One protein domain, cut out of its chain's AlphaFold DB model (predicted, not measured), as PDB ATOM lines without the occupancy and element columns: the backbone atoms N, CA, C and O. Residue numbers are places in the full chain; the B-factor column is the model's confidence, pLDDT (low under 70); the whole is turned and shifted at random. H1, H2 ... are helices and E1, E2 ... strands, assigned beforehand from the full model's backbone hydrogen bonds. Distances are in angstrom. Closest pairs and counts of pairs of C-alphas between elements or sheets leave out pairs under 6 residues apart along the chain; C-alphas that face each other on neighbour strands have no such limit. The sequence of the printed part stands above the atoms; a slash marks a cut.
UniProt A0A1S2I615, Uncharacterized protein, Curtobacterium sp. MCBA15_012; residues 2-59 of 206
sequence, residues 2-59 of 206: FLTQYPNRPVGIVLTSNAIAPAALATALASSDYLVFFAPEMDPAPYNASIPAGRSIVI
ATOM      1  N   PHE A   2     184.350 177.938 159.932       84.50
ATOM      2  CA  PHE A   2     183.707 179.061 159.209       84.50
ATOM      3  C   PHE A   2     183.294 180.229 160.128       84.50
ATOM      4  O   PHE A   2     183.746 181.352 159.939       84.50
ATOM      5  N   LEU A   3     182.504 179.964 161.177       86.38
ATOM      6  CA  LEU A   3     182.011 181.006 162.102       86.38
ATOM      7  C   LEU A   3     183.147 181.755 162.817       86.38
ATOM      8  O   LEU A   3     183.086 182.958 163.023       86.38
ATOM      9  N   THR A   4     184.238 181.049 163.115       85.25
ATOM     10  CA  THR A   4     185.468 181.623 163.678       85.25
ATOM     11  C   THR A   4     186.194 182.556 162.708       85.25
ATOM     12  O   THR A   4     186.875 183.476 163.142       85.25
ATOM     13  N   GLN A   5     186.074 182.316 161.399       88.62
ATOM     14  CA  GLN A   5     186.694 183.137 160.356       88.62
ATOM     15  C   GLN A   5     185.853 184.386 160.034       88.62
ATOM     16  O   GLN A   5     186.404 185.392 159.591       88.62
ATOM     17  N   TYR A   6     184.541 184.348 160.294       86.69
ATOM     18  CA  TYR A   6     183.598 185.434 160.000       86.69
ATOM     19  C   TYR A   6     182.711 185.803 161.211       86.69
ATOM     20  O   TYR A   6     181.488 185.735 161.112       86.69
ATOM     21  N   PRO A   7     183.291 186.226 162.350       81.81
ATOM     22  CA  PRO A   7     182.584 186.294 163.637       81.81
ATOM     23  C   PRO A   7     181.522 187.403 163.763       81.81
ATOM     24  O   PRO A   7     180.688 187.331 164.653       81.81
ATOM     25  N   ASN A   8     181.530 188.415 162.889       86.44
ATOM     26  CA  ASN A   8     180.650 189.594 162.980       86.44
ATOM     27  C   ASN A   8     179.789 189.781 161.723       86.44
ATOM     28  O   ASN A   8     179.592 190.903 161.253       86.44
ATOM     29  N   ARG A   9     179.355 188.682 161.104       88.69
ATOM     30  CA  ARG A   9     178.503 188.718 159.910       88.69
ATOM     31  C   ARG A   9     177.230 187.922 160.164       88.69
ATOM     32  O   ARG A   9     177.331 186.869 160.790       88.69
ATOM     33  N   PRO A  10     176.074 188.369 159.646       92.81
ATOM     34  CA  PRO A  10     174.908 187.509 159.544       92.81
ATOM     35  C   PRO A  10     175.255 186.246 158.748       92.81
ATOM     36  O   PRO A  10     175.914 186.328 157.705       92.81
ATOM     37  N   VAL A  11     174.831 185.083 159.240       93.75
ATOM     38  CA  VAL A  11     175.122 183.782 158.627       93.75
ATOM     39  C   VAL A  11     173.832 183.050 158.276       93.75
ATOM     40  O   VAL A  11     173.000 182.774 159.135       93.75
ATOM     41  N   GLY A  12     173.695 182.677 157.005       94.19
ATOM     42  CA  GLY A  12     172.707 181.693 156.570       94.19
ATOM     43  C   GLY A  12     173.276 180.281 156.680       94.19
ATOM     44  O   GLY A  12     174.392 180.030 156.220       94.19
ATOM     45  N   ILE A  13     172.524 179.355 157.271       94.44
ATOM     46  CA  ILE A  13     172.912 177.943 157.385       94.44
ATOM     47  C   ILE A  13     171.873 177.108 156.680       94.44
ATOM     48  O   ILE A  13     170.716 177.134 157.071       94.44
ATOM     49  N   VAL A  14     172.288 176.336 155.684       95.38
ATOM     50  CA  VAL A  14     171.403 175.387 155.014       95.38
ATOM     51  C   VAL A  14     171.663 174.003 155.589       95.38
ATOM     52  O   VAL A  14     172.751 173.450 155.425       95.38
ATOM     53  N   LEU A  15     170.676 173.455 156.290       95.50
ATOM     54  CA  LEU A  15     170.699 172.078 156.756       95.50
ATOM     55  C   LEU A  15     170.107 171.188 155.667       95.50
ATOM     56  O   LEU A  15     168.940 171.327 155.314       95.50
ATOM     57  N   THR A  16     170.923 170.275 155.150       94.50
ATOM     58  CA  THR A  16     170.533 169.286 154.128       94.50
ATOM     59  C   THR A  16     170.556 167.851 154.660       94.50
ATOM     60  O   THR A  16     170.293 166.906 153.925       94.50
ATOM     61  N   SER A  17     170.946 167.664 155.925       92.06
ATOM     62  CA  SER A  17     170.961 166.373 156.615       92.06
ATOM     63  C   SER A  17     170.902 166.568 158.131       92.06
ATOM     64  O   SER A  17     171.144 167.662 158.646       92.06
ATOM     65  N   ASN A  18     170.651 165.486 158.865       87.62
ATOM     66  CA  ASN A  18     170.674 165.440 160.329       87.62
ATOM     67  C   ASN A  18     172.070 165.154 160.918       87.62
ATOM     68  O   ASN A  18     172.182 164.754 162.075       87.62
ATOM     69  N   ALA A  19     173.138 165.359 160.140       91.12
ATOM     70  CA  ALA A  19     174.508 165.076 160.569       91.12
ATOM     71  C   ALA A  19     174.973 165.940 161.759       91.12
ATOM     72  O   ALA A  19     175.898 165.560 162.475       91.12
ATOM     73  N   ILE A  20     174.345 167.100 161.980       91.62
ATOM     74  CA  ILE A  20     174.639 167.994 163.102       91.62
ATOM     75  C   ILE A  20     173.513 167.875 164.128       91.62
ATOM     76  O   ILE A  20     172.370 168.213 163.844       91.62
ATOM     77  N   ALA A  21     173.837 167.438 165.346       95.12
ATOM     78  CA  ALA A  21     172.853 167.364 166.422       95.12
ATOM     79  C   ALA A  21     172.319 168.769 166.800       95.12
ATOM     80  O   ALA A  21     173.117 169.710 166.874       95.12
ATOM     81  N   PRO A  22     171.022 168.920 167.137       95.75
ATOM     82  CA  PRO A  22     170.417 170.218 167.462       95.75
ATOM     83  C   PRO A  22     171.169 171.028 168.531       95.75
ATOM     84  O   PRO A  22     171.465 172.204 168.327       95.75
ATOM     85  N   ALA A  23     171.575 170.388 169.632       95.38
ATOM     86  CA  ALA A  23     172.319 171.051 170.709       95.38
ATOM     87  C   ALA A  23     173.719 171.523 170.273       95.38
ATOM     88  O   ALA A  23     174.196 172.574 170.709       95.38
ATOM     89  N   ALA A  24     174.376 170.762 169.390       95.06
ATOM     90  CA  ALA A  24     175.678 171.134 168.843       95.06
ATOM     91  C   ALA A  24     175.550 172.338 167.903       95.06
ATOM     92  O   ALA A  24     176.363 173.260 167.978       95.06
ATOM     93  N   LEU A  25     174.501 172.362 167.073       94.81
ATOM     94  CA  LEU A  25     174.185 173.506 166.223       94.81
ATOM     95  C   LEU A  25     173.909 174.759 167.064       94.81
ATOM     96  O   LEU A  25     174.540 175.786 166.839       94.81
ATOM     97  N   ALA A  26     173.041 174.666 168.075       94.62
ATOM     98  CA  ALA A  26     172.732 175.791 168.958       94.62
ATOM     99  C   ALA A  26     173.984 176.343 169.657       94.62
ATOM    100  O   ALA A  26     174.205 177.552 169.675       94.62
ATOM    101  N   THR A  27     174.846 175.457 170.164       95.00
ATOM    102  CA  THR A  27     176.114 175.850 170.797       95.00
ATOM    103  C   THR A  27     177.026 176.581 169.814       95.00
ATOM    104  O   THR A  27     177.604 177.609 170.157       95.00
ATOM    105  N   ALA A  28     177.137 176.084 168.579       92.62
ATOM    106  CA  ALA A  28     177.958 176.715 167.551       92.62
ATOM    107  C   ALA A  28     177.457 178.119 167.168       92.62
ATOM    108  O   ALA A  28     178.262 178.961 166.775       92.62
ATOM    109  N   LEU A  29     176.152 178.376 167.295       92.88
ATOM    110  CA  LEU A  29     175.500 179.613 166.859       92.88
ATOM    111  C   LEU A  29     175.203 180.616 167.969       92.88
ATOM    112  O   LEU A  29     174.745 181.714 167.666       92.88
ATOM    113  N   ALA A  30     175.496 180.284 169.227       91.44
ATOM    114  CA  ALA A  30     175.100 181.073 170.393       91.44
ATOM    115  C   ALA A  30     175.525 182.555 170.341       91.44
ATOM    116  O   ALA A  30     174.845 183.407 170.906       91.44
ATOM    117  N   SER A  31     176.633 182.871 169.661       89.25
ATOM    118  CA  SER A  31     177.161 184.233 169.514       89.25
ATOM    119  C   SER A  31     177.055 184.799 168.092       89.25
ATOM    120  O   SER A  31     177.703 185.798 167.795       89.25
ATOM    121  N   SER A  32     176.320 184.140 167.193       91.12
ATOM    122  CA  SER A  32     176.181 184.556 165.792       91.12
ATOM    123  C   SER A  32     174.818 185.194 165.552       91.12
ATOM    124  O   SER A  32     173.820 184.775 166.134       91.12
ATOM    125  N   ASP A  33     174.753 186.165 164.643       93.44
ATOM    126  CA  ASP A  33     173.482 186.500 164.007       93.44
ATOM    127  C   ASP A  33     173.240 185.508 162.868       93.44
ATOM    128  O   ASP A  33     174.072 185.385 161.966       93.44
ATOM    129  N   TYR A  34     172.156 184.740 162.940       94.88
ATOM    130  CA  TYR A  34     171.931 183.636 162.017       94.88
ATOM    131  C   TYR A  34     170.477 183.477 161.590       94.88
ATOM    132  O   TYR A  34     169.544 183.887 162.291       94.88
ATOM    133  N   LEU A  35     170.330 182.791 160.457       96.56
ATOM    134  CA  LEU A  35     169.087 182.233 159.952       96.56
ATOM    135  C   LEU A  35     169.339 180.800 159.463       96.56
ATOM    136  O   LEU A  35     170.263 180.558 158.682       96.56
ATOM    137  N   VAL A  36     168.534 179.850 159.937       96.75
ATOM    138  CA  VAL A  36     168.616 178.444 159.522       96.75
ATOM    139  C   VAL A  36     167.590 178.156 158.433       96.75
ATOM    140  O   VAL A  36     166.415 178.461 158.574       96.75
ATOM    141  N   PHE A  37     168.026 177.526 157.355       96.38
ATOM    142  CA  PHE A  37     167.187 177.039 156.276       96.38
ATOM    143  C   PHE A  37     167.176 175.515 156.325       96.38
ATOM    144  O   PHE A  37     168.230 174.883 156.230       96.38
ATOM    145  N   PHE A  38     165.999 174.924 156.471       95.81
ATOM    146  CA  PHE A  38     165.817 173.484 156.332       95.81
ATOM    147  C   PHE A  38     165.560 173.167 154.863       95.81
ATOM    148  O   PHE A  38     164.623 173.708 154.283       95.81
ATOM    149  N   ALA A  39     166.400 172.331 154.252       93.38
ATOM    150  CA  ALA A  39     166.142 171.820 152.907       93.38
ATOM    151  C   ALA A  39     164.833 170.999 152.872       93.38
ATOM    152  O   ALA A  39     164.433 170.489 153.921       93.38
ATOM    153  N   PRO A  40     164.191 170.822 151.701       89.25
ATOM    154  CA  PRO A  40     162.893 170.143 151.592       89.25
ATOM    155  C   PRO A  40     162.834 168.739 152.207       89.25
ATOM    156  O   PRO A  40     161.775 168.288 152.631       89.25
ATOM    157  N   GLU A  41     163.960 168.030 152.263       89.50
ATOM    158  CA  GLU A  41     164.047 166.668 152.793       89.50
ATOM    159  C   GLU A  41     164.238 166.611 154.320       89.50
ATOM    160  O   GLU A  41     164.281 165.524 154.901       89.50
ATOM    161  N   MET A  42     164.398 167.760 154.982       93.38
ATOM    162  CA  MET A  42     164.654 167.840 156.417       93.38
ATOM    163  C   MET A  42     163.364 167.906 157.231       93.38
ATOM    164  O   MET A  42     162.502 168.740 156.979       93.38
ATOM    165  N   ASP A  43     163.299 167.109 158.300       92.44
ATOM    166  CA  ASP A  43     162.344 167.329 159.386       92.44
ATOM    167  C   ASP A  43     162.913 168.379 160.363       92.44
ATOM    168  O   ASP A  43     163.952 168.126 160.994       92.44
ATOM    169  N   PRO A  44     162.281 169.559 160.507       93.69
ATOM    170  CA  PRO A  44     162.733 170.577 161.443       93.69
ATOM    171  C   PRO A  44     162.339 170.278 162.897       93.69
ATOM    172  O   PRO A  44     162.935 170.857 163.807       93.69
ATOM    173  N   ALA A  45     161.387 169.370 163.157       93.62
ATOM    174  CA  ALA A  45     160.842 169.137 164.496       93.62
ATOM    175  C   ALA A  45     161.904 168.849 165.580       93.62
ATOM    176  O   ALA A  45     161.804 169.429 166.668       93.62
ATOM    177  N   PRO A  46     162.970 168.061 165.320       95.00
ATOM    178  CA  PRO A  46     164.043 167.837 166.292       95.00
ATOM    179  C   PRO A  46     164.815 169.106 166.689       95.00
ATOM    180  O   PRO A  46     165.463 169.129 167.735       95.00
ATOM    181  N   TYR A  47     164.769 170.159 165.870       94.75
ATOM    182  CA  TYR A  47     165.508 171.403 166.080       94.75
ATOM    183  C   TYR A  47     164.685 172.493 166.768       94.75
ATOM    184  O   TYR A  47     165.284 173.430 167.294       94.75
ATOM    185  N   ASN A  48     163.358 172.361 166.850       90.62
ATOM    186  CA  ASN A  48     162.459 173.385 167.403       90.62
ATOM    187  C   ASN A  48     162.801 173.795 168.849       90.62
ATOM    188  O   ASN A  48     162.572 174.932 169.243       90.62
ATOM    189  N   ALA A  49     163.369 172.886 169.650       91.69
ATOM    190  CA  ALA A  49     163.808 173.196 171.014       91.69
ATOM    191  C   ALA A  49     165.177 173.901 171.077       91.69
ATOM    192  O   ALA A  49     165.511 174.520 172.084       91.69
ATOM    193  N   SER A  50     165.996 173.764 170.031       94.88
ATOM    194  CA  SER A  50     167.369 174.290 169.961       94.88
ATOM    195  C   SER A  50     167.478 175.575 169.137       94.88
ATOM    196  O   SER A  50     168.417 176.344 169.326       94.88
ATOM    197  N   ILE A  51     166.528 175.811 168.232       94.38
ATOM    198  CA  ILE A  51     166.446 176.998 167.384       94.38
ATOM    199  C   ILE A  51     165.208 177.794 167.815       94.38
ATOM    200  O   ILE A  51     164.096 177.287 167.683       94.38
ATOM    201  N   PRO A  52     165.367 179.023 168.337       93.50
ATOM    202  CA  PRO A  52     164.238 179.864 168.718       93.50
ATOM    203  C   PRO A  52     163.305 180.172 167.539       93.50
ATOM    204  O   PRO A  52     163.747 180.274 166.395       93.50
ATOM    205  N   ALA A  53     162.023 180.413 167.829       94.50
ATOM    206  CA  ALA A  53     161.071 180.897 166.830       94.50
ATOM    207  C   ALA A  53     161.584 182.182 166.145       94.50
ATOM    208  O   ALA A  53     162.231 183.024 166.772       94.50
ATOM    209  N   GLY A  54     161.311 182.322 164.848       94.94
ATOM    210  CA  GLY A  54     161.792 183.442 164.036       94.94
ATOM    211  C   GLY A  54     163.274 183.358 163.647       94.94
ATOM    212  O   GLY A  54     163.827 184.338 163.152       94.94
ATOM    213  N   ARG A  55     163.934 182.206 163.849       96.00
ATOM    214  CA  ARG A  55     165.334 181.963 163.441       96.00
ATOM    215  C   ARG A  55     165.499 180.871 162.388       96.00
ATOM    216  O   ARG A  55     166.631 180.494 162.070       96.00
ATOM    217  N   SER A  56     164.400 180.386 161.819       96.31
ATOM    218  CA  SER A  56     164.439 179.367 160.775       96.31
ATOM    219  C   SER A  56     163.376 179.532 159.700       96.31
ATOM    220  O   SER A  56     162.309 180.078 159.957       96.31
ATOM    221  N   ILE A  57     163.664 179.023 158.506       95.81
ATOM    222  CA  ILE A  57     162.751 178.915 157.366       95.81
ATOM    223  C   ILE A  57     162.794 177.468 156.875       95.81
ATOM    224  O   ILE A  57     163.871 176.873 156.784       95.81
ATOM    225  N   VAL A  58     161.634 176.903 156.554       93.69
ATOM    226  CA  VAL A  58     161.545 175.638 155.817       93.69
ATOM    227  C   VAL A  58     161.524 175.961 154.332       93.69
ATOM    228  O   VAL A  58     160.764 176.829 153.908       93.69
ATOM    229  N   ILE A  59     162.400 175.312 153.566       91.75
ATOM    230  CA  ILE A  59     162.387 175.379 152.109       91.75
ATOM    231  C   ILE A  59     161.417 174.315 151.604       91.75
ATOM    232  O   ILE A  59     161.628 173.126 151.824       91.75
TER     233      ILE A  59
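What this domain is: This is residues 2 to 59 of the 206 residues of an uncharacterized protein of Curtobacterium sp. MCBA15_012 (UniProt A0A1S2I615). With little regular structure, this is a small wall of three parallel strands, in the order E1, E2, E3, with the short helix H1 and the loop of residues 47 to 51 on the same side of it. E1, H1 and E2 form a strand-helix-strand unit, two parallel neighbour strands with a helix between, its crossover right-handed. The printed part has 58 residues, of which the named elements, E1, H1, E2, E3 along the chain, hold only 21; the class is mixed. It is compact, with a radius of gyration of the C-alphas of 10.9 A and spans of 29 by 22 by 20 A.

How they stand to each other: Inner strand E2, residues 34 to 38, is parallel to edge strand E1, residues 11 to 15, at 20 degrees; N 37 and O 13, 2.7 A apart, are within hydrogen-bond range. Edge strand E3, residues 56 to 58, is parallel to E2 at 20 degrees, with N 57 and O 36 2.8 A apart. H1, residues 22 to 29, is only just not on the sheet, with 4 pairs of C-alphas within 10 A, and is apart from E3. Its O i to N i+4 pairs are all within range.

Where its parts are: E1 runs 12.7 A from C-alpha 11 at (175.122, 183.782, 158.627), H1 10.7 A, E2 13.1 A, and E3 6.8 A to C-alpha 58 at (161.545, 175.638, 155.817).

The domain as a whole: The two C-alphas farthest apart, of Asn 8 and Glu 41, are 30.1 A apart. The link E2 to E3 is long, 17 residues. The printed part has no cut, and no printed residue is under 70 in pLDDT.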